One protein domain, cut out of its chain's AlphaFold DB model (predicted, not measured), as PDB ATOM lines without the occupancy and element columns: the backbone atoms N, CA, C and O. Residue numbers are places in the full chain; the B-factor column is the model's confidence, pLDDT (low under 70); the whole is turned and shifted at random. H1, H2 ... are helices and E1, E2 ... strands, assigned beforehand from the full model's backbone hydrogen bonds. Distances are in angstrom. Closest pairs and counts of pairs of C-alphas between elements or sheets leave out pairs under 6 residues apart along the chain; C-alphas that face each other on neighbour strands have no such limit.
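This is residues 508 to 676 of the 1003 residues of the protein "TGc domain-containing protein" of Candidatus Amesbacteria bacterium GW2011_GWA2_42_12 (UniProt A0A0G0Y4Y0). A small sheet of three strands has H6 lying along one face, with H2 crossing H6 on the same side, and its other face is bare of named helices. H1 folds back on H2 and meets the last turn of H6, H5 packs on H6 with the short H4 beside it, and H7 and H8 lie far out past one end of H6. The printed part has 169 residues with eight named helices and three named strands, in the order H1 H2 H3 H4 H5 H6 E1 E2 E3 H7 H8. The sheet, E1 - E2 - E3, is antiparallel, and the class is mixed, helices and strands. The whole is compact, with a radius of gyration of the C-alphas of 16.1 A and spans of 46 by 38 by 26 A.

H1, residues 519 to 529, and H2, residues 535 to 549, form a helical hairpin; they touch at C-alphas Ile 528 and Lys 538, their closest, 6.1 A apart, at a shallow tilt of 21 degrees, opposite ways. H3, residues 556 to 559, touches no helix. H4, residues 561 to 564, touches H5, residues 570 to 578, the closest C-alphas being Tyr 561 and Tyr 571, 6.3 A. H6, residues 583 to 596, is the hub. It touches H5 at a steep tilt of 63 degrees, opposite ways, closest at C-alphas Val 572 and Ile 589, 6.4 A. It touches H2 at a steep tilt of 45 degrees, opposite ways, closest at C-alphas Ala 539 and Leu 594, 6.2 A. It only just touches H1, with 3 pairs of C-alphas within 8 A, the closest Leu 525 and Tyr 596, 6.9 A. E1, residues 601 to 609, E2, residues 626 to 634, and E3, residues 639 to 642, form a meander, each strand the antiparallel neighbour of the one before. N 604 and O 629 are 2.8 A apart and N 641 and O 632 are 2.8 A apart, both within hydrogen-bond range. H6 and H2 are on the same face of the sheet, two layers, at heights over the sheet of 7.6 A and 11.2 A. H7, residues 652 to 662, and H8, residues 665 to 669, are close but not clearly touching, with C-alphas Lys 659 and Ile 665 7.6 A apart. Every O i to N i+4 pair is within hydrogen-bond range in H1, H2, H5, H6 and H8, and 6 of 7 in H7; H3 and H4 are too short for such a pair.

H1 begins at C-alpha 519 (126.900, 295.331, 249.429) and H8 ends at C-alpha 669 (153.542, 300.721, 230.375). From first to last C-alpha H2 measures 21.2 A, H6 19.8 A and E2 25.2 A; E1 measures 21.1 A and bends by 81 degrees at residue 606.

The C-alphas of Glu 515 and Asn 617, the two farthest apart, are 49.5 A apart. The printed part has no cut, and the E1 to E2 link, residues 610 to 625, is long. Mean pLDDT of the printed part is 80.0; it is under 70 at residues 508 to 512, 561 to 568, 610 to 618 and 659 to 676.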
ATOM      1  N   GLU A 508     121.146 292.318 232.402       66.62
ATOM      2  CA  GLU A 508     121.198 291.993 233.836       66.62
ATOM      3  C   GLU A 508     121.085 290.486 234.137       66.62
ATOM      4  O   GLU A 508     121.265 290.063 235.277       66.62
ATOM      5  N   THR A 509     120.804 289.651 233.133       65.25
ATOM      6  CA  THR A 509     120.872 288.182 233.253       65.25
ATOM      7  C   THR A 509     122.254 287.629 232.889       65.25
ATOM      8  O   THR A 509     122.634 286.570 233.385       65.25
ATOM      9  N   LEU A 510     123.051 288.379 232.114       63.56
ATOM     10  CA  LEU A 510     124.413 288.029 231.671       63.56
ATOM     11  C   LEU A 510     125.499 288.212 232.756       63.56
ATOM     12  O   LEU A 510     126.687 288.037 232.483       63.56
ATOM     13  N   ILE A 511     125.104 288.594 233.973       68.38
ATOM     14  CA  ILE A 511     125.964 288.702 235.168       68.38
ATOM     15  C   ILE A 511     125.787 287.510 236.129       68.38
ATOM     16  O   ILE A 511     126.380 287.467 237.209       68.38
ATOM     17  N   GLY A 512     124.936 286.544 235.767       67.00
ATOM     18  CA  GLY A 512     124.618 285.363 236.565       67.00
ATOM     19  C   GLY A 512     123.687 285.656 237.745       67.00
ATOM     20  O   GLY A 512     122.536 285.228 237.734       67.00
ATOM     21  N   ASN A 513     124.174 286.343 238.787       73.31
ATOM     22  CA  ASN A 513     123.357 286.698 239.953       73.31
ATOM     23  C   ASN A 513     123.855 287.979 240.669       73.31
ATOM     24  O   ASN A 513     124.806 287.892 241.453       73.31
ATOM     25  N   PRO A 514     123.210 289.149 240.466       74.81
ATOM     26  CA  PRO A 514     123.603 290.409 241.111       74.81
ATOM     27  C   PRO A 514     123.503 290.398 242.643       74.81
ATOM     28  O   PRO A 514     124.221 291.146 243.300       74.81
ATOM     29  N   GLU A 515     122.657 289.546 243.230       79.31
ATOM     30  CA  GLU A 515     122.468 289.467 244.689       79.31
ATOM     31  C   GLU A 515     123.657 288.808 245.420       79.31
ATOM     32  O   GLU A 515     123.700 288.799 246.649       79.31
ATOM     33  N   LEU A 516     124.628 288.248 244.684       75.62
ATOM     34  CA  LEU A 516     125.883 287.722 245.241       75.62
ATOM     35  C   LEU A 516     127.019 288.757 245.269       75.62
ATOM     36  O   LEU A 516     128.113 288.442 245.741       75.62
ATOM     37  N   LEU A 517     126.784 289.978 244.775       84.88
ATOM     38  CA  LEU A 517     127.747 291.068 244.887       84.88
ATOM     39  C   LEU A 517     127.849 291.549 246.347       84.88
ATOM     40  O   LEU A 517     126.817 291.716 247.006       84.88
ATOM     41  N   PRO A 518     129.063 291.831 246.858       89.00
ATOM     42  CA  PRO A 518     129.239 292.506 248.140       89.00
ATOM     43  C   PRO A 518     128.424 293.817 248.210       89.00
ATOM     44  O   PRO A 518     128.333 294.517 247.199       89.00
ATOM     45  N   PRO A 519     127.815 294.183 249.357       91.50
ATOM     46  CA  PRO A 519     126.900 295.331 249.429       91.50
ATOM     47  C   PRO A 519     127.520 296.677 249.029       91.50
ATOM     48  O   PRO A 519     126.825 297.543 248.506       91.50
ATOM     49  N   ASP A 520     128.817 296.848 249.270       92.25
ATOM     50  CA  ASP A 520     129.637 297.991 248.869       92.25
ATOM     51  C   ASP A 520     129.886 298.022 247.354       92.25
ATOM     52  O   ASP A 520     129.606 299.038 246.717       92.25
ATOM     53  N   VAL A 521     130.297 296.893 246.762       92.88
ATOM     54  CA  VAL A 521     130.422 296.720 245.299       92.88
ATOM     55  C   VAL A 521     129.082 297.006 244.617       92.88
ATOM     56  O   VAL A 521     129.013 297.758 243.645       92.88
ATOM     57  N   LYS A 522     127.990 296.445 245.150       92.44
ATOM     58  CA  LYS A 522     126.642 296.645 244.616       92.44
ATOM     59  C   LYS A 522     126.210 298.110 244.714       92.44
ATOM     60  O   LYS A 522     125.698 298.644 243.737       92.44
ATOM     61  N   ALA A 523     126.450 298.779 245.844       94.38
ATOM     62  CA  ALA A 523     126.131 300.198 246.012       94.38
ATOM     63  C   ALA A 523     126.935 301.101 245.057       94.38
ATOM     64  O   ALA A 523     126.385 302.058 244.510       94.38
ATOM     65  N   PHE A 524     128.209 300.777 244.815       95.81
ATOM     66  CA  PHE A 524     129.035 301.447 243.811       95.81
ATOM     67  C   PHE A 524     128.448 301.284 242.400       95.81
ATOM     68  O   PHE A 524     128.180 302.285 241.731       95.81
ATOM     69  N   LEU A 525     128.151 300.055 241.972       95.00
ATOM     70  CA  LEU A 525     127.588 299.794 240.642       95.00
ATOM     71  C   LEU A 525     126.166 300.356 240.482       95.00
ATOM     72  O   LEU A 525     125.847 300.898 239.427       95.00
ATOM     73  N   ASP A 526     125.335 300.325 241.528       95.25
ATOM     74  CA  ASP A 526     124.034 301.006 241.555       95.25
ATOM     75  C   ASP A 526     124.196 302.527 241.380       95.25
ATOM     76  O   ASP A 526     123.379 303.151 240.701       95.25
ATOM     77  N   SER A 527     125.252 303.140 241.930       96.81
ATOM     78  CA  SER A 527     125.511 304.574 241.745       96.81
ATOM     79  C   SER A 527     125.883 304.932 240.298       96.81
ATOM     80  O   SER A 527     125.431 305.962 239.802       96.81
ATOM     81  N   ILE A 528     126.621 304.060 239.597       96.94
ATOM     82  CA  ILE A 528     126.999 304.241 238.183       96.94
ATOM     83  C   ILE A 528     125.823 303.928 237.253       96.94
ATOM     84  O   ILE A 528     125.554 304.665 236.309       96.94
ATOM     85  N   LYS A 529     125.069 302.862 237.532       94.88
ATOM     86  CA  LYS A 529     123.876 302.487 236.765       94.88
ATOM     87  C   LYS A 529     122.862 303.632 236.712       94.88
ATOM     88  O   LYS A 529     122.378 303.978 235.636       94.88
ATOM     89  N   ASN A 530     122.589 304.235 237.872       95.81
ATOM     90  CA  ASN A 530     121.612 305.311 238.046       95.81
ATOM     91  C   ASN A 530     122.171 306.724 237.772       95.81
ATOM     92  O   ASN A 530     121.445 307.703 237.957       95.81
ATOM     93  N   SER A 531     123.434 306.862 237.360       96.12
ATOM     94  CA  SER A 531     124.000 308.166 237.010       96.12
ATOM     95  C   SER A 531     123.561 308.631 235.616       96.12
ATOM     96  O   SER A 531     123.162 307.842 234.755       96.12
ATOM     97  N   SER A 532     123.693 309.938 235.380       96.06
ATOM     98  CA  SER A 532     123.543 310.566 234.063       96.06
ATOM     99  C   SER A 532     124.859 310.618 233.267       96.06
ATOM    100  O   SER A 532     125.008 311.485 232.407       96.06
ATOM    101  N   ASP A 533     125.833 309.771 233.606       96.75
ATOM    102  CA  ASP A 533     127.095 309.645 232.871       96.75
ATOM    103  C   ASP A 533     126.857 309.001 231.488       96.75
ATOM    104  O   ASP A 533     125.915 308.218 231.324       96.75
ATOM    105  N   THR A 534     127.720 309.283 230.506       95.81
ATOM    106  CA  THR A 534     127.726 308.558 229.219       95.81
ATOM    107  C   THR A 534     128.271 307.137 229.372       95.81
ATOM    108  O   THR A 534     128.936 306.829 230.361       95.81
ATOM    109  N   ASP A 535     128.043 306.277 228.378       95.00
ATOM    110  CA  ASP A 535     128.528 304.890 228.372       95.00
ATOM    111  C   ASP A 535     130.041 304.809 228.615       95.00
ATOM    112  O   ASP A 535     130.499 304.017 229.436       95.00
ATOM    113  N   GLU A 536     130.817 305.701 227.989       95.62
ATOM    114  CA  GLU A 536     132.270 305.776 228.166       95.62
ATOM    115  C   GLU A 536     132.656 306.211 229.585       95.62
ATOM    116  O   GLU A 536     133.587 305.666 230.171       95.62
ATOM    117  N   GLN A 537     131.926 307.165 230.168       97.06
ATOM    118  CA  GLN A 537     132.156 307.628 231.539       97.06
ATOM    119  C   GLN A 537     131.782 306.561 232.579       97.06
ATOM    120  O   GLN A 537     132.457 306.438 233.602       97.06
ATOM    121  N   LYS A 538     130.728 305.774 232.325       97.56
ATOM    122  CA  LYS A 538     130.358 304.613 233.149       97.56
ATOM    123  C   LYS A 538     131.419 303.524 233.046       97.56
ATOM    124  O   LYS A 538     131.901 303.053 234.076       97.56
ATOM    125  N   ALA A 539     131.818 303.171 231.825       97.56
ATOM    126  CA  ALA A 539     132.837 302.164 231.574       97.56
ATOM    127  C   ALA A 539     134.182 302.534 232.207       97.56
ATOM    128  O   ALA A 539     134.797 301.686 232.848       97.56
ATOM    129  N   GLU A 540     134.600 303.798 232.110       97.31
ATOM    130  CA  GLU A 540     135.843 304.290 232.708       97.31
ATOM    131  C   GLU A 540     135.830 304.202 234.240       97.31
ATOM    132  O   GLU A 540     136.761 303.652 234.823       97.31
ATOM    133  N   LYS A 541     134.754 304.643 234.908       97.94
ATOM    134  CA  LYS A 541     134.628 304.523 236.374       97.94
ATOM    135  C   LYS A 541     134.669 303.065 236.843       97.94
ATOM    136  O   LYS A 541     135.276 302.763 237.866       97.94
ATOM    137  N   ILE A 542     134.037 302.160 236.095       97.75
ATOM    138  CA  ILE A 542     134.053 300.719 236.385       97.75
ATOM    139  C   ILE A 542     135.460 300.142 236.164       97.75
ATOM    140  O   ILE A 542     135.963 299.430 237.031       97.75
ATOM    141  N   ARG A 543     136.119 300.513 235.057       97.38
ATOM    142  CA  ARG A 543     137.489 300.102 234.706       97.38
ATOM    143  C   ARG A 543     138.488 300.508 235.785       97.38
ATOM    144  O   ARG A 543     139.257 299.667 236.239       97.38
ATOM    145  N   GLN A 544     138.431 301.761 236.237       96.12
ATOM    146  CA  GLN A 544     139.256 302.277 237.334       96.12
ATOM    147  C   GLN A 544     139.035 301.474 238.623       96.12
ATOM    148  O   GLN A 544     139.995 300.962 239.193       96.12
ATOM    149  N   TYR A 545     137.778 301.266 239.032       96.12
ATOM    150  CA  TYR A 545     137.450 300.483 240.228       96.12
ATOM    151  C   TYR A 545     138.009 299.054 240.177       96.12
ATOM    152  O   TYR A 545     138.646 298.595 241.124       96.12
ATOM    153  N   VAL A 546     137.830 298.351 239.056       95.44
ATOM    154  CA  VAL A 546     138.349 296.985 238.886       95.44
ATOM    155  C   VAL A 546     139.887 296.968 238.867       95.44
ATOM    156  O   VAL A 546     140.487 296.110 239.518       95.44
ATOM    157  N   GLN A 547     140.542 297.938 238.218       92.81
ATOM    158  CA  GLN A 547     142.007 298.066 238.228       92.81
ATOM    159  C   GLN A 547     142.594 298.370 239.612       92.81
ATOM    160  O   GLN A 547     143.722 297.961 239.902       92.81
ATOM    161  N   GLU A 548     141.870 299.114 240.448       93.31
ATOM    162  CA  GLU A 548     142.316 299.507 241.783       93.31
ATOM    163  C   GLU A 548     142.123 298.401 242.824       93.31
ATOM    164  O   GLU A 548     142.993 298.221 243.687       93.31
ATOM    165  N   GLU A 549     141.011 297.668 242.739       94.81
ATOM    166  CA  GLU A 549     140.615 296.643 243.707       94.81
ATOM    167  C   GLU A 549     141.343 295.305 243.521       94.81
ATOM    168  O   GLU A 549     141.556 294.594 244.504       94.81
ATOM    169  N   PHE A 550     141.745 294.951 242.296       94.56
ATOM    170  CA  PHE A 550     142.394 293.671 241.992       94.56
ATOM    171  C   PHE A 550     143.932 293.755 241.954       94.56
ATOM    172  O   PHE A 550     144.537 294.818 241.817       94.56
ATOM    173  N   ILE A 551     144.584 292.594 242.063       93.69
ATOM    174  CA  ILE A 551     146.028 292.412 241.884       93.69
ATOM    175  C   ILE A 551     146.270 291.337 240.818       93.69
ATOM    176  O   ILE A 551     145.817 290.197 240.948       93.69
ATOM    177  N   TYR A 552     147.035 291.685 239.787       92.56
ATOM    178  CA  TYR A 552     147.411 290.780 238.709       92.56
ATOM    179  C   TYR A 552     148.276 289.621 239.225       92.56
ATOM    180  O   TYR A 552     149.300 289.834 239.887       92.56
ATOM    181  N   SER A 553     147.891 288.388 238.904       91.06
ATOM    182  CA  SER A 553     148.582 287.177 239.336       91.06
ATOM    183  C   SER A 553     148.544 286.068 238.291       91.06
ATOM    184  O   SER A 553     147.500 285.755 237.736       91.06
ATOM    185  N   LEU A 554     149.686 285.400 238.108       87.62
ATOM    186  CA  LEU A 554     149.847 284.202 237.276       87.62
ATOM    187  C   LEU A 554     149.968 282.925 238.132       87.62
ATOM    188  O   LEU A 554     150.602 281.945 237.724       87.62
ATOM    189  N   GLN A 555     149.442 282.943 239.361       88.19
ATOM    190  CA  GLN A 555     149.386 281.767 240.233       88.19
ATOM    191  C   GLN A 555     148.128 280.941 239.899       88.19
ATOM    192  O   GLN A 555     147.023 281.459 240.068       88.19
ATOM    193  N   PRO A 556     148.240 279.650 239.514       84.88
ATOM    194  CA  PRO A 556     147.096 278.864 239.026       84.88
ATOM    195  C   PRO A 556     145.883 278.796 239.967       84.88
ATOM    196  O   PRO A 556     144.757 278.704 239.499       84.88
ATOM    197  N   LYS A 557     146.080 278.913 241.288       84.31
ATOM    198  CA  LYS A 557     144.995 278.972 242.295       84.31
ATOM    199  C   LYS A 557     144.057 280.189 242.185       84.31
ATOM    200  O   LYS A 557     143.059 280.255 242.901       84.31
ATOM    201  N   TYR A 558     144.413 281.173 241.357       85.00
ATOM    202  CA  TYR A 558     143.599 282.357 241.086       85.00
ATOM    203  C   TYR A 558     142.983 282.354 239.681       85.00
ATOM    204  O   TYR A 558     142.072 283.128 239.429       85.00
ATOM    205  N   SER A 559     143.417 281.458 238.792       73.94
ATOM    206  CA  SER A 559     142.765 281.187 237.502       73.94
ATOM    207  C   SER A 559     142.023 279.839 237.476       73.94
ATOM    208  O   SER A 559     141.257 279.557 236.557       73.94
ATOM    209  N   ASP A 560     142.120 279.032 238.544       72.06
ATOM    210  CA  ASP A 560     141.278 277.844 238.774       72.06
ATOM    211  C   ASP A 560     139.793 278.162 239.032       72.06
ATOM    212  O   ASP A 560     138.965 277.244 239.107       72.06
ATOM    213  N   TYR A 561     139.429 279.446 239.120       68.44
ATOM    214  CA  TYR A 561     138.035 279.892 239.177       68.44
ATOM    215  C   TYR A 561     137.268 279.346 237.960       68.44
ATOM    216  O   TYR A 561     136.138 278.876 238.100       68.44
ATOM    217  N   TYR A 562     137.941 279.275 236.803       64.06
ATOM    218  CA  TYR A 562     137.437 278.682 235.562       64.06
ATOM    219  C   TYR A 562     137.359 277.140 235.552       64.06
ATOM    220  O   TYR A 562     136.985 276.531 234.552       64.06
ATOM    221  N   LYS A 563     137.743 276.464 236.639       63.12
ATOM    222  CA  LYS A 563     137.828 274.990 236.708       63.12
ATOM    223  C   LYS A 563     136.976 274.389 237.832       63.12
ATOM    224  O   LYS A 563     136.911 273.171 237.958       63.12
ATOM    225  N   SER A 564     136.339 275.222 238.661       53.34
ATOM    226  CA  SER A 564     135.769 274.803 239.955       53.34
ATOM    227  C   SER A 564     134.349 275.308 240.249       53.34
ATOM    228  O   SER A 564     133.792 274.977 241.298       53.34
ATOM    229  N   VAL A 565     133.738 276.090 239.350       58.00
ATOM    230  CA  VAL A 565     132.478 276.800 239.613       58.00
ATOM    231  C   VAL A 565     131.404 276.461 238.572       58.00
ATOM    232  O   VAL A 565     131.572 276.727 237.390       58.00
ATOM    233  N   HIS A 566     130.267 275.926 239.035       64.69
ATOM    234  CA  HIS A 566     129.087 275.584 238.216       64.69
ATOM    235  C   HIS A 566     127.806 276.318 238.666       64.69
ATOM    236  O   HIS A 566     126.696 275.814 238.485       64.69
ATOM    237  N   LYS A 567     127.934 277.460 239.355       68.81
ATOM    238  CA  LYS A 567     126.797 278.216 239.908       68.81
ATOM    239  C   LYS A 567     126.809 279.667 239.401       68.81
ATOM    240  O   LYS A 567     127.868 280.290 239.468       68.81
ATOM    241  N   PRO A 568     125.662 280.233 238.967       68.69
ATOM    242  CA  PRO A 568     125.575 281.643 238.576       68.69
ATOM    243  C   PRO A 568     126.107 282.584 239.664       68.69
ATOM    244  O   PRO A 568     125.790 282.413 240.840       68.69
ATOM    245  N   GLY A 569     126.912 283.574 239.264       71.19
ATOM    246  CA  GLY A 569     127.479 284.617 240.136       71.19
ATOM    247  C   GLY A 569     128.573 284.163 241.120       71.19
ATOM    248  O   GLY A 569     129.317 284.995 241.627       71.19
ATOM    249  N   GLU A 570     128.743 282.858 241.351       75.38
ATOM    250  CA  GLU A 570     129.732 282.304 242.293       75.38
ATOM    251  C   GLU A 570     131.182 282.608 241.874       75.38
ATOM    252  O   GLU A 570     132.043 282.835 242.724       75.38
ATOM    253  N   TYR A 571     131.435 282.685 240.564       79.50
ATOM    254  CA  TYR A 571     132.708 283.141 240.006       79.50
ATOM    255  C   TYR A 571     133.015 284.581 240.443       79.50
ATOM    256  O   TYR A 571     134.084 284.854 240.986       79.50
ATOM    257  N   VAL A 572     132.045 285.488 240.263       81.75
ATOM    258  CA  VAL A 572     132.181 286.917 240.582       81.75
ATOM    259  C   VAL A 572     132.391 287.101 242.084       81.75
ATOM    260  O   VAL A 572     133.311 287.807 242.492       81.75
ATOM    261  N   ARG A 573     131.617 286.381 242.910       82.75
ATOM    262  CA  ARG A 573     131.790 286.339 244.368       82.75
ATOM    263  C   ARG A 573     133.216 285.929 244.755       82.75
ATOM    264  O   ARG A 573     133.877 286.651 245.494       82.75
ATOM    265  N   ARG A 574     133.714 284.797 244.240       82.81
ATOM    266  CA  ARG A 574     135.047 284.269 244.587       82.81
ATOM    267  C   ARG A 574     136.185 285.178 244.114       82.81
ATOM    268  O   ARG A 574     137.150 285.374 244.851       82.81
ATOM    269  N   ALA A 575     136.067 285.756 242.919       87.69
ATOM    270  CA  ALA A 575     137.039 286.715 242.407       87.69
ATOM    271  C   ALA A 575     137.103 287.980 243.282       87.69
ATOM    272  O   ALA A 575     138.199 288.438 243.591       87.69
ATOM    273  N   LEU A 576     135.959 288.496 243.754       88.62
ATOM    274  CA  LEU A 576     135.891 289.659 244.652       88.62
ATOM    275  C   LEU A 576     136.316 289.363 246.099       88.62
ATOM    276  O   LEU A 576     136.742 290.277 246.802       88.62
ATOM    277  N   GLU A 577     136.227 288.112 246.552       88.44
ATOM    278  CA  GLU A 577     136.758 287.686 247.855       88.44
ATOM    279  C   GLU A 577     138.282 287.572 247.860       88.44
ATOM    280  O   GLU A 577     138.923 287.893 248.861       88.44
ATOM    281  N   LEU A 578     138.863 287.098 246.756       90.56
ATOM    282  CA  LEU A 578     140.305 286.898 246.646       90.56
ATOM    283  C   LEU A 578     141.024 288.155 246.149       90.56
ATOM    284  O   LEU A 578     142.110 288.451 246.636       90.56
ATOM    285  N   LYS A 579     140.427 288.896 245.208       93.31
ATOM    286  CA  LYS A 579     140.997 290.084 244.544       93.31
ATOM    287  C   LYS A 579     142.348 289.833 243.853       93.31
ATOM    288  O   LYS A 579     143.139 290.749 243.654       93.31
ATOM    289  N   PHE A 580     142.586 288.589 243.430       93.00
ATOM    290  CA  PHE A 580     143.698 288.192 242.562       93.00
ATOM    291  C   PHE A 580     143.169 287.498 241.304       93.00
ATOM    292  O   PHE A 580     142.220 286.712 241.397       93.00
ATOM    293  N   GLY A 581     143.816 287.741 240.163       90.88
ATOM    294  CA  GLY A 581     143.497 287.118 238.874       90.88
ATOM    295  C   GLY A 581     144.482 287.509 237.769       90.88
ATOM    296  O   GLY A 581     145.251 288.451 237.942       90.88
ATOM    297  N   ASP A 582     144.466 286.793 236.650       90.06
ATOM    298  CA  ASP A 582     145.128 287.192 235.400       90.06
ATOM    299  C   ASP A 582     144.224 288.143 234.579       90.06
ATOM    300  O   ASP A 582     143.184 288.600 235.065       90.06
ATOM    301  N   CYS A 583     144.633 288.501 233.355       91.19
ATOM    302  CA  CYS A 583     143.872 289.421 232.502       91.19
ATOM    303  C   CYS A 583     142.490 288.860 232.149       91.19
ATOM    304  O   CYS A 583     141.508 289.600 232.227       91.19
ATOM    305  N   ASP A 584     142.397 287.555 231.879       89.62
ATOM    306  CA  ASP A 584     141.133 286.854 231.653       89.62
ATOM    307  C   ASP A 584     140.219 287.012 232.880       89.62
ATOM    308  O   ASP A 584     139.066 287.449 232.751       89.62
ATOM    309  N   VAL A 585     140.744 286.723 234.082       89.44
ATOM    310  CA  VAL A 585     139.950 286.752 235.316       89.44
ATOM    311  C   VAL A 585     139.394 288.136 235.603       89.44
ATOM    312  O   VAL A 585     138.201 288.273 235.897       89.44
ATOM    313  N   VAL A 586     140.248 289.156 235.529       92.44
ATOM    314  CA  VAL A 586     139.879 290.522 235.906       92.44
ATOM    315  C   VAL A 586     138.973 291.156 234.852       92.44
ATOM    316  O   VAL A 586     137.961 291.761 235.212       92.44
ATOM    317  N   ASN A 587     139.229 290.940 233.559       94.06
ATOM    318  CA  ASN A 587     138.330 291.441 232.521       94.06
ATOM    319  C   ASN A 587     136.981 290.701 232.486       94.06
ATOM    320  O   ASN A 587     135.965 291.311 232.166       94.06
ATOM    321  N   THR A 588     136.902 289.450 232.953       91.12
ATOM    322  CA  THR A 588     135.602 288.786 233.189       91.12
ATOM    323  C   THR A 588     134.767 289.536 234.242       91.12
ATOM    324  O   THR A 588     133.553 289.679 234.083       91.12
ATOM    325  N   ILE A 589     135.399 290.064 235.299       91.12
ATOM    326  CA  ILE A 589     134.726 290.906 236.308       91.12
ATOM    327  C   ILE A 589     134.341 292.264 235.722       91.12
ATOM    328  O   ILE A 589     133.215 292.713 235.935       91.12
ATOM    329  N   GLN A 590     135.221 292.872 234.925       95.25
ATOM    330  CA  GLN A 590     134.932 294.106 234.197       95.25
ATOM    331  C   GLN A 590     133.683 293.963 233.321       95.25
ATOM    332  O   GLN A 590     132.756 294.760 233.452       95.25
ATOM    333  N   VAL A 591     133.592 292.916 232.493       92.81
ATOM    334  CA  VAL A 591     132.404 292.657 231.663       92.81
ATOM    335  C   VAL A 591     131.152 292.476 232.524       92.81
ATOM    336  O   VAL A 591     130.114 293.058 232.210       92.81
ATOM    337  N   ALA A 592     131.230 291.740 233.637       89.75
ATOM    338  CA  ALA A 592     130.096 291.591 234.549       89.75
ATOM    339  C   ALA A 592     129.644 292.937 235.158       89.75
ATOM    340  O   ALA A 592     128.447 293.189 235.294       89.75
ATOM    341  N   PHE A 593     130.570 293.831 235.494       93.25
ATOM    342  CA  PHE A 593     130.243 295.135 236.077       93.25
ATOM    343  C   PHE A 593     129.701 296.129 235.041       93.25
ATOM    344  O   PHE A 593     128.716 296.815 235.318       93.25
ATOM    345  N   LEU A 594     130.273 296.154 233.832       94.25
ATOM    346  CA  LEU A 594     129.751 296.912 232.688       94.25
ATOM    347  C   LEU A 594     128.294 296.510 232.395       94.25
ATOM    348  O   LEU A 594     127.412 297.367 232.311       94.25
ATOM    349  N   ARG A 595     128.022 295.198 232.358       91.31
ATOM    350  CA  ARG A 595     126.676 294.627 232.187       91.31
ATOM    351  C   ARG A 595     125.716 295.024 233.307       91.31
ATOM    352  O   ARG A 595     124.584 295.408 233.023       91.31
ATOM    353  N   TYR A 596     126.156 295.004 234.569       90.44
ATOM    354  CA  TYR A 596     125.342 295.474 235.701       90.44
ATOM    355  C   TYR A 596     124.913 296.940 235.525       90.44
ATOM    356  O   TYR A 596     123.763 297.292 235.801       90.44
ATOM    357  N   ALA A 597     125.824 297.793 235.046       92.44
ATOM    358  CA  ALA A 597     125.570 299.211 234.793       92.44
ATOM    359  C   ALA A 597     124.688 299.490 233.556       92.44
ATOM    360  O   ALA A 597     124.380 300.655 233.288       92.44
ATOM    361  N   GLY A 598     124.246 298.444 232.848       90.94
ATOM    362  CA  GLY A 598     123.372 298.526 231.677       90.94
ATOM    363  C   GLY A 598     124.106 298.646 230.342       90.94
ATOM    364  O   GLY A 598     123.464 298.951 229.343       90.94
ATOM    365  N   LEU A 599     125.424 298.421 230.306       91.44
ATOM    366  CA  LEU A 599     126.215 298.478 229.077       91.44
ATOM    367  C   LEU A 599     126.283 297.100 228.413       91.44
ATOM    368  O   LEU A 599     126.589 296.098 229.066       91.44
ATOM    369  N   HIS A 600     126.070 297.046 227.097       90.62
ATOM    370  CA  HIS A 600     126.429 295.873 226.304       90.62
ATOM    371  C   HIS A 600     127.951 295.696 226.374       90.62
ATOM    372  O   HIS A 600     128.690 296.559 225.910       90.62
ATOM    373  N   ALA A 601     128.422 294.603 226.975       91.94
ATOM    374  CA  ALA A 601     129.847 294.314 227.136       91.94
ATOM    375  C   ALA A 601     130.163 292.842 226.855       91.94
ATOM    376  O   ALA A 601     129.300 291.985 227.062       91.94
ATOM    377  N   ARG A 602     131.390 292.548 226.412       91.31
ATOM    378  CA  ARG A 602     131.880 291.213 226.019       91.31
ATOM    379  C   ARG A 602     133.372 291.048 226.314       91.31
ATOM    380  O   ARG A 602     134.070 292.047 226.488       91.31
ATOM    381  N   MET A 603     133.861 289.810 226.337       92.19
ATOM    382  CA  MET A 603     135.303 289.541 226.325       92.19
ATOM    383  C   MET A 603     135.831 289.519 224.896       92.19
ATOM    384  O   MET A 603     135.182 288.992 223.994       92.19
ATOM    385  N   ALA A 604     137.043 290.020 224.712       92.94
ATOM    386  CA  ALA A 604     137.827 289.881 223.499       92.94
ATOM    387  C   ALA A 604     139.217 289.336 223.845       92.94
ATOM    388  O   ALA A 604     139.750 289.585 224.926       92.94
ATOM    389  N   TYR A 605     139.779 288.560 222.924       91.75
ATOM    390  CA  TYR A 605     141.019 287.820 223.118       91.75
ATOM    391  C   TYR A 605     141.924 287.951 221.900       91.75
ATOM    392  O   TYR A 605     141.457 287.965 220.755       91.75
ATOM    393  N   GLY A 606     143.230 287.978 222.140       91.56
ATOM    394  CA  GLY A 606     144.250 288.055 221.102       91.56
ATOM    395  C   GLY A 606     145.560 288.558 221.686       91.56
ATOM    396  O   GLY A 606     146.038 287.974 222.651       91.56
ATOM    397  N   PHE A 607     146.120 289.634 221.136       88.69
ATOM    398  CA  PHE A 607     147.364 290.237 221.631       88.69
ATOM    399  C   PHE A 607     147.150 291.713 221.959       88.69
ATOM    400  O   PHE A 607     146.568 292.447 221.158       88.69
ATOM    401  N   ALA A 608     147.640 292.171 223.108       83.88
ATOM    402  CA  ALA A 608     147.701 293.599 223.407       83.88
ATOM    403  C   ALA A 608     149.018 294.162 222.859       83.88
ATOM    404  O   ALA A 608     150.082 293.708 223.269       83.88
ATOM    405  N   ASN A 609     148.958 295.149 221.956       71.69
ATOM    406  CA  ASN A 609     150.133 295.863 221.457       71.69
ATOM    407  C   ASN A 609     150.022 297.367 221.740       71.69
ATOM    408  O   ASN A 609     149.498 298.130 220.930       71.69
ATOM    409  N   GLY A 610     150.542 297.788 222.888       61.91
ATOM    410  CA  GLY A 610     150.840 299.191 223.163       61.91
ATOM    411  C   GLY A 610     152.246 299.554 222.681       61.91
ATOM    412  O   GLY A 610     153.173 298.773 222.871       61.91
ATOM    413  N   GLN A 611     152.437 300.763 222.148       46.22
ATOM    414  CA  GLN A 611     153.701 301.302 221.599       46.22
ATOM    415  C   GLN A 611     154.990 301.114 222.433       46.22
ATOM    416  O   GLN A 611     156.081 301.318 221.900       46.22
ATOM    417  N   ASN A 612     154.884 300.761 223.717       43.75
ATOM    418  CA  ASN A 612     156.013 300.523 224.616       43.75
ATOM    419  C   ASN A 612     156.299 299.028 224.890       43.75
ATOM    420  O   ASN A 612     157.397 298.718 225.339       43.75
ATOM    421  N   LEU A 613     155.365 298.099 224.602       40.66
ATOM    422  CA  LEU A 613     155.588 296.638 224.694       40.66
ATOM    423  C   LEU A 613     156.826 296.228 223.905       40.66
ATOM    424  O   LEU A 613     157.681 295.481 224.385       40.66
ATOM    425  N   PHE A 614     156.931 296.802 222.714       41.47
ATOM    426  CA  PHE A 614     158.114 296.720 221.901       41.47
ATOM    427  C   PHE A 614     159.167 297.718 222.382       41.47
ATOM    428  O   PHE A 614     159.033 298.935 222.214       41.47
ATOM    429  N   ASP A 615     160.294 297.185 222.864       43.69
ATOM    430  CA  ASP A 615     161.581 297.867 222.709       43.69
ATOM    431  C   ASP A 615     161.646 298.346 221.249       43.69
ATOM    432  O   ASP A 615     161.357 297.545 220.367       43.69
ATOM    433  N   LYS A 616     161.929 299.631 220.972       46.09
ATOM    434  CA  LYS A 616     161.436 300.390 219.780       46.09
ATOM    435  C   LYS A 616     161.749 299.832 218.369       46.09
ATOM    436  O   LYS A 616     161.432 300.476 217.370       46.09
ATOM    437  N   ASN A 617     162.392 298.673 218.278       49.53
ATOM    438  CA  ASN A 617     162.710 297.921 217.073       49.53
ATOM    439  C   ASN A 617     162.095 296.501 217.012       49.53
ATOM    440  O   ASN A 617     162.230 295.866 215.965       49.53
ATOM    441  N   SER A 618     161.480 295.958 218.074       58.53
ATOM    442  CA  SER A 618     160.846 294.636 218.009       58.53
ATOM    443  C   SER A 618     159.526 294.721 217.250       58.53
ATOM    444  O   SER A 618     158.692 295.590 217.479       58.53
ATOM    445  N   LYS A 619     159.377 293.815 216.294       78.75
ATOM    446  CA  LYS A 619     158.285 293.759 215.328       78.75
ATOM    447  C   LYS A 619     157.649 292.381 215.405       78.75
ATOM    448  O   LYS A 619     157.606 291.686 214.402       78.75
ATOM    449  N   ILE A 620     157.312 291.916 216.604       82.31
ATOM    450  CA  ILE A 620     156.978 290.511 216.855       82.31
ATOM    451  C   ILE A 620     155.913 290.446 217.950       82.31
ATOM    452  O   ILE A 620     156.241 290.740 219.089       82.31
ATOM    453  N   LEU A 621     154.687 290.036 217.611       81.00
ATOM    454  CA  LEU A 621     153.675 289.623 218.587       81.00
ATOM    455  C   LEU A 621     154.019 288.210 219.062       81.00
ATOM    456  O   LEU A 621     153.976 287.269 218.263       81.00
ATOM    457  N   GLU A 622     154.367 288.035 220.329       78.06
ATOM    458  CA  GLU A 622     154.716 286.725 220.882       78.06
ATOM    459  C   GLU A 622     153.562 286.093 221.668       78.06
ATOM    460  O   GLU A 622     152.719 286.774 222.238       78.06
ATOM    461  N   GLY A 623     153.548 284.760 221.781       74.00
ATOM    462  CA  GLY A 623     152.553 284.049 222.596       74.00
ATOM    463  C   GLY A 623     152.573 284.420 224.089       74.00
ATOM    464  O   GLY A 623     151.627 284.117 224.799       74.00
ATOM    465  N   ALA A 624     153.626 285.089 224.575       71.69
ATOM    466  CA  ALA A 624     153.683 285.658 225.924       71.69
ATOM    467  C   ALA A 624     152.915 286.991 226.072       71.69
ATOM    468  O   ALA A 624     152.753 287.476 227.190       71.69
ATOM    469  N   GLU A 625     152.462 287.574 224.960       76.25
ATOM    470  CA  GLU A 625     151.660 288.803 224.874       76.25
ATOM    471  C   GLU A 625     150.172 288.484 224.623       76.25
ATOM    472  O   GLU A 625     149.376 289.381 224.327       76.25
ATOM    473  N   SER A 626     149.785 287.204 224.739       84.44
ATOM    474  CA  SER A 626     148.392 286.765 224.667       84.44
ATOM    475  C   SER A 626     147.579 287.382 225.800       84.44
ATOM    476  O   SER A 626     147.893 287.195 226.979       84.44
ATOM    477  N   HIS A 627     146.507 288.087 225.456       91.19
ATOM    478  CA  HIS A 627     145.773 288.928 226.390       91.19
ATOM    479  C   HIS A 627     144.264 288.823 226.180       91.19
ATOM    480  O   HIS A 627     143.793 288.763 225.041       91.19
ATOM    481  N   GLY A 628     143.515 288.825 227.284       92.00
ATOM    482  CA  GLY A 628     142.060 288.943 227.309       92.00
ATOM    483  C   GLY A 628     141.643 290.293 227.892       92.00
ATOM    484  O   GLY A 628     142.067 290.642 228.994       92.00
ATOM    485  N   TRP A 629     140.804 291.043 227.175       94.81
ATOM    486  CA  TRP A 629     140.289 292.355 227.585       94.81
ATOM    487  C   TRP A 629     138.764 292.430 227.491       94.81
ATOM    488  O   TRP A 629     138.129 291.680 226.749       94.81
ATOM    489  N   ALA A 630     138.164 293.361 228.234       95.44
ATOM    490  CA  ALA A 630     136.752 293.687 228.095       95.44
ATOM    491  C   ALA A 630     136.529 294.720 226.979       95.44
ATOM    492  O   ALA A 630     137.308 295.663 226.811       95.44
ATOM    493  N   GLU A 631     135.420 294.590 226.258       94.62
ATOM    494  CA  GLU A 631     134.903 295.599 225.330       94.62
ATOM    495  C   GLU A 631     133.469 295.965 225.726       94.62
ATOM    496  O   GLU A 631     132.717 295.094 226.167       94.62
ATOM    497  N   PHE A 632     133.069 297.225 225.545       93.81
ATOM    498  CA  PHE A 632     131.669 297.660 225.639       93.81
ATOM    499  C   PHE A 632     131.223 298.352 224.353       93.81
ATOM    500  O   PHE A 632     132.027 298.989 223.680       93.81
ATOM    501  N   PHE A 633     129.948 298.233 224.004       91.75
ATOM    502  CA  PHE A 633     129.372 298.944 222.872       91.75
ATOM    503  C   PHE A 633     128.965 300.355 223.315       91.75
ATOM    504  O   PHE A 633     128.183 300.509 224.253       91.75
ATOM    505  N   SER A 634     129.502 301.383 222.654       90.75
ATOM    506  CA  SER A 634     129.028 302.763 222.807       90.75
ATOM    507  C   SER A 634     127.831 302.964 221.885       90.75
ATOM    508  O   SER A 634     127.992 302.997 220.662       90.75
ATOM    509  N   GLU A 635     126.636 303.157 222.449       87.38
ATOM    510  CA  GLU A 635     125.427 303.437 221.658       87.38
ATOM    511  C   GLU A 635     125.499 304.802 220.959       87.38
ATOM    512  O   GLU A 635     124.842 305.052 219.947       87.38
ATOM    513  N   LYS A 636     126.327 305.712 221.471       88.69
ATOM    514  CA  LYS A 636     126.540 307.026 220.868       88.69
ATOM    515  C   LYS A 636     127.401 306.945 219.606       88.69
ATOM    516  O   LYS A 636     127.071 307.578 218.604       88.69
ATOM    517  N   ASP A 637     128.505 306.203 219.673       86.19
ATOM    518  CA  ASP A 637     129.476 306.098 218.581       86.19
ATOM    519  C   ASP A 637     129.223 304.871 217.675       86.19
ATOM    520  O   ASP A 637     129.870 304.748 216.635       86.19
ATOM    521  N   GLN A 638     128.276 303.996 218.047       86.06
ATOM    522  CA  GLN A 638     127.868 302.771 217.339       86.06
ATOM    523  C   GLN A 638     129.046 301.827 217.037       86.06
ATOM    524  O   GLN A 638     129.209 301.327 215.921       86.06
ATOM    525  N   LYS A 639     129.893 301.611 218.051       86.81
ATOM    526  CA  LYS A 639     131.140 300.833 217.967       86.81
ATOM    527  C   LYS A 639     131.479 300.139 219.290       86.81
ATOM    528  O   LYS A 639     131.109 300.635 220.358       86.81
ATOM    529  N   TRP A 640     132.247 299.054 219.228       89.75
ATOM    530  CA  TRP A 640     132.887 298.455 220.399       89.75
ATOM    531  C   TRP A 640     134.111 299.283 220.805       89.75
ATOM    532  O   TRP A 640     134.932 299.696 219.986       89.75
ATOM    533  N   VAL A 641     134.234 299.532 222.103       92.38
ATOM    534  CA  VAL A 641     135.296 300.317 222.725       92.38
ATOM    535  C   VAL A 641     135.999 299.437 223.753       92.38
ATOM    536  O   VAL A 641     135.354 298.795 224.584       92.38
ATOM    537  N   VAL A 642     137.329 299.403 223.697       93.62
ATOM    538  CA  VAL A 642     138.152 298.661 224.662       93.62
ATOM    539  C   VAL A 642     138.019 299.281 226.053       93.62
ATOM    540  O   VAL A 642     138.117 300.495 226.220       93.62
ATOM    541  N   SER A 643     137.835 298.432 227.059       95.62
ATOM    542  CA  SER A 643     137.760 298.793 228.475       95.62
ATOM    543  C   SER A 643     138.608 297.818 229.293       95.62
ATOM    544  O   SER A 643     138.115 297.160 230.203       95.62
ATOM    545  N   ASP A 644     139.891 297.688 228.943       95.00
ATOM    546  CA  ASP A 644     140.803 296.781 229.643       95.00
ATOM    547  C   ASP A 644     141.001 297.219 231.105       95.00
ATOM    548  O   ASP A 644     141.501 298.312 231.397       95.00
ATOM    549  N   ALA A 645     140.588 296.346 232.021       95.38
ATOM    550  CA  ALA A 645     140.704 296.525 233.458       95.38
ATOM    551  C   ALA A 645     141.832 295.690 234.087       95.38
ATOM    552  O   ALA A 645     141.846 295.496 235.303       95.38
ATOM    553  N   THR A 646     142.790 295.208 233.287       91.50
ATOM    554  CA  THR A 646     144.008 294.547 233.780       91.50
ATOM    555  C   THR A 646     144.652 295.398 234.887       91.50
ATOM    556  O   THR A 646     144.926 296.579 234.642       91.50
ATOM    557  N   PRO A 647     144.869 294.863 236.110       90.06
ATOM    558  CA  PRO A 647     145.256 295.683 237.251       90.06
ATOM    559  C   PRO A 647     146.635 296.318 237.122       90.06
ATOM    560  O   PRO A 647     147.587 295.701 236.646       90.06
ATOM    561  N   SER A 648     146.768 297.518 237.686       79.75
ATOM    562  CA  SER A 648     148.053 298.220 237.789       79.75
ATOM    563  C   SER A 648     148.983 297.658 238.866       79.75
ATOM    564  O   SER A 648     150.186 297.918 238.875       79.75
ATOM    565  N   LYS A 649     148.445 296.855 239.785       86.06
ATOM    566  CA  LYS A 649     149.199 296.159 240.830       86.06
ATOM    567  C   LYS A 649     149.392 294.711 240.398       86.06
ATOM    568  O   LYS A 649     148.425 294.060 240.020       86.06
ATOM    569  N   MET A 650     150.604 294.178 240.519       89.38
ATOM    570  CA  MET A 650     150.903 292.764 240.259       89.38
ATOM    571  C   MET A 650     151.629 292.119 241.437       89.38
ATOM    572  O   MET A 650     152.366 292.791 242.160       89.38
ATOM    573  N   ASP A 651     151.433 290.814 241.627       88.38
ATOM    574  CA  ASP A 651     152.167 290.065 242.644       88.38
ATOM    575  C   ASP A 651     153.621 289.749 242.232       88.38
ATOM    576  O   ASP A 651     154.038 289.897 241.080       88.38
ATOM    577  N   GLU A 652     154.423 289.326 243.213       82.94
ATOM    578  CA  GLU A 652     155.855 289.078 243.031       82.94
ATOM    579  C   GLU A 652     156.175 287.940 242.033       82.94
ATOM    580  O   GLU A 652     157.206 288.003 241.350       82.94
ATOM    581  N   ASP A 653     155.313 286.925 241.932       83.12
ATOM    582  CA  ASP A 653     155.482 285.767 241.048       83.12
ATOM    583  C   ASP A 653     155.105 286.120 239.604       83.12
ATOM    584  O   ASP A 653     155.882 285.853 238.686       83.12
ATOM    585  N   ALA A 654     153.982 286.815 239.404       80.44
ATOM    586  CA  ALA A 654     153.583 287.350 238.106       80.44
ATOM    587  C   ALA A 654     154.639 288.313 237.549       80.44
ATOM    588  O   ALA A 654     155.105 288.130 236.422       80.44
ATOM    589  N   ALA A 655     155.112 289.260 238.368       76.56
ATOM    590  CA  ALA A 655     156.191 290.175 238.002       76.56
ATOM    591  C   ALA A 655     157.474 289.432 237.585       76.56
ATOM    592  O   ALA A 655     158.148 289.818 236.629       76.56
ATOM    593  N   LEU A 656     157.829 288.351 238.291       74.19
ATOM    594  CA  LEU A 656     159.021 287.556 237.989       74.19
ATOM    595  C   LEU A 656     158.861 286.703 236.722       74.19
ATOM    596  O   LEU A 656     159.837 286.536 235.986       74.19
ATOM    597  N   LYS A 657     157.670 286.148 236.477       74.94
ATOM    598  CA  LYS A 657     157.337 285.393 235.262       74.94
ATOM    599  C   LYS A 657     157.385 286.309 234.041       74.94
ATOM    600  O   LYS A 657     158.208 286.080 233.161       74.94
ATOM    601  N   LEU A 658     156.614 287.396 234.040       70.38
ATOM    602  CA  LEU A 658     156.546 288.351 232.927       70.38
ATOM    603  C   LEU A 658     157.920 288.951 232.586       70.38
ATOM    604  O   LEU A 658     158.313 288.991 231.420       70.38
ATOM    605  N   LYS A 659     158.728 289.302 233.598       65.88
ATOM    606  CA  LYS A 659     160.095 289.808 233.382       65.88
ATOM    607  C   LYS A 659     161.019 288.814 232.664       65.88
ATOM    608  O   LYS A 659     161.917 289.239 231.940       65.88
ATOM    609  N   LYS A 660     160.827 287.503 232.852       63.53
ATOM    610  CA  LYS A 660     161.616 286.466 232.159       63.53
ATOM    611  C   LYS A 660     161.183 286.240 230.714       63.53
ATOM    612  O   LYS A 660     161.981 285.686 229.965       63.53
ATOM    613  N   HIS A 661     159.957 286.619 230.355       56.16
ATOM    614  CA  HIS A 661     159.356 286.242 229.078       56.16
ATOM    615  C   HIS A 661     159.479 287.284 227.963       56.16
ATOM    616  O   HIS A 661     159.393 286.852 226.830       56.16
ATOM    617  N   ASN A 662     159.746 288.571 228.254       48.62
ATOM    618  CA  ASN A 662     160.339 289.552 227.308       48.62
ATOM    619  C   ASN A 662     160.770 290.864 228.005       48.62
ATOM    620  O   ASN A 662     160.387 291.969 227.637       48.62
ATOM    621  N   GLY A 663     161.519 290.773 229.109       39.59
ATOM    622  CA  GLY A 663     161.994 291.958 229.845       39.59
ATOM    623  C   GLY A 663     160.937 292.665 230.708       39.59
ATOM    624  O   GLY A 663     161.309 293.426 231.600       39.59
ATOM    625  N   GLY A 664     159.649 292.346 230.538       34.66
ATOM    626  CA  GLY A 664     158.554 292.773 231.422       34.66
ATOM    627  C   GLY A 664     158.072 294.212 231.223       34.66
ATOM    628  O   GLY A 664     157.322 294.703 232.061       34.66
ATOM    629  N   ILE A 665     158.492 294.865 230.138       41.91
ATOM    630  CA  ILE A 665     158.150 296.256 229.803       41.91
ATOM    631  C   ILE A 665     156.629 296.396 229.596       41.91
ATOM    632  O   ILE A 665     155.973 297.276 230.150       41.91
ATOM    633  N   GLY A 666     156.037 295.435 228.886       41.31
ATOM    634  CA  GLY A 666     154.737 295.637 228.267       41.31
ATOM    635  C   GLY A 666     153.501 295.780 229.155       41.31
ATOM    636  O   GLY A 666     152.622 296.574 228.840       41.31
ATOM    637  N   ILE A 667     153.436 295.068 230.282       40.91
ATOM    638  CA  ILE A 667     152.316 295.214 231.229       40.91
ATOM    639  C   ILE A 667     152.536 296.404 232.175       40.91
ATOM    640  O   ILE A 667     151.576 296.880 232.767       40.91
ATOM    641  N   GLN A 668     153.762 296.928 232.309       42.16
ATOM    642  CA  GLN A 668     154.019 298.102 233.155       42.16
ATOM    643  C   GLN A 668     153.660 299.418 232.455       42.16
ATOM    644  O   GLN A 668     153.195 300.345 233.114       42.16
ATOM    645  N   ASP A 669     153.788 299.486 231.128       37.84
ATOM    646  CA  ASP A 669     153.542 300.721 230.375       37.84
ATOM    647  C   ASP A 669     152.073 300.957 229.975       37.84
ATOM    648  O   ASP A 669     151.699 302.092 229.677       37.84
ATOM    649  N   ILE A 670     151.205 299.939 230.057       40.12
ATOM    650  CA  ILE A 670     149.737 300.105 229.963       40.12
ATOM    651  C   ILE A 670     149.188 300.906 231.171       40.12
ATOM    652  O   ILE A 670     148.090 301.456 231.126       40.12
ATOM    653  N   LEU A 671     149.966 301.036 232.252       42.28
ATOM    654  CA  LEU A 671     149.509 301.545 233.554       42.28
ATOM    655  C   LEU A 671     149.642 303.067 233.732       42.28
ATOM    656  O   LEU A 671     149.394 303.581 234.827       42.28
ATOM    657  N   HIS A 672     150.076 303.798 232.701       42.12
ATOM    658  CA  HIS A 672     150.492 305.201 232.818       42.12
ATOM    659  C   HIS A 672     149.893 306.140 231.755       42.12
ATOM    660  O   HIS A 672     150.600 306.961 231.172       42.12
ATOM    661  N   LEU A 673     148.568 306.102 231.562       31.98
ATOM    662  CA  LEU A 673     147.831 307.158 230.846       31.98
ATOM    663  C   LEU A 673     146.535 307.565 231.571       31.98
ATOM    664  O   LEU A 673     145.502 306.920 231.442       31.98
ATOM    665  N   GLY A 674     146.607 308.692 232.290       32.09
ATOM    666  CA  GLY A 674     145.498 309.348 233.002       32.09
ATOM    667  C   GLY A 674     145.609 310.878 232.948       32.09
ATOM    668  O   GLY A 674     145.648 311.535 233.972       32.09
ATOM    669  N   SER A 675     145.739 311.429 231.735       42.78
ATOM    670  CA  SER A 675     145.775 312.863 231.367       42.78
ATOM    671  C   SER A 675     146.753 313.834 232.085       42.78
ATOM    672  O   SER A 675     146.964 313.856 233.292       42.78
ATOM    673  N   ILE A 676     147.295 314.780 231.311       37.03
ATOM    674  CA  ILE A 676     148.044 315.939 231.840       37.03
ATOM    675  C   ILE A 676     147.121 316.970 232.525       37.03
ATOM    676  O   ILE A 676     147.604 317.856 233.232       37.03
TER     677      ILE A 676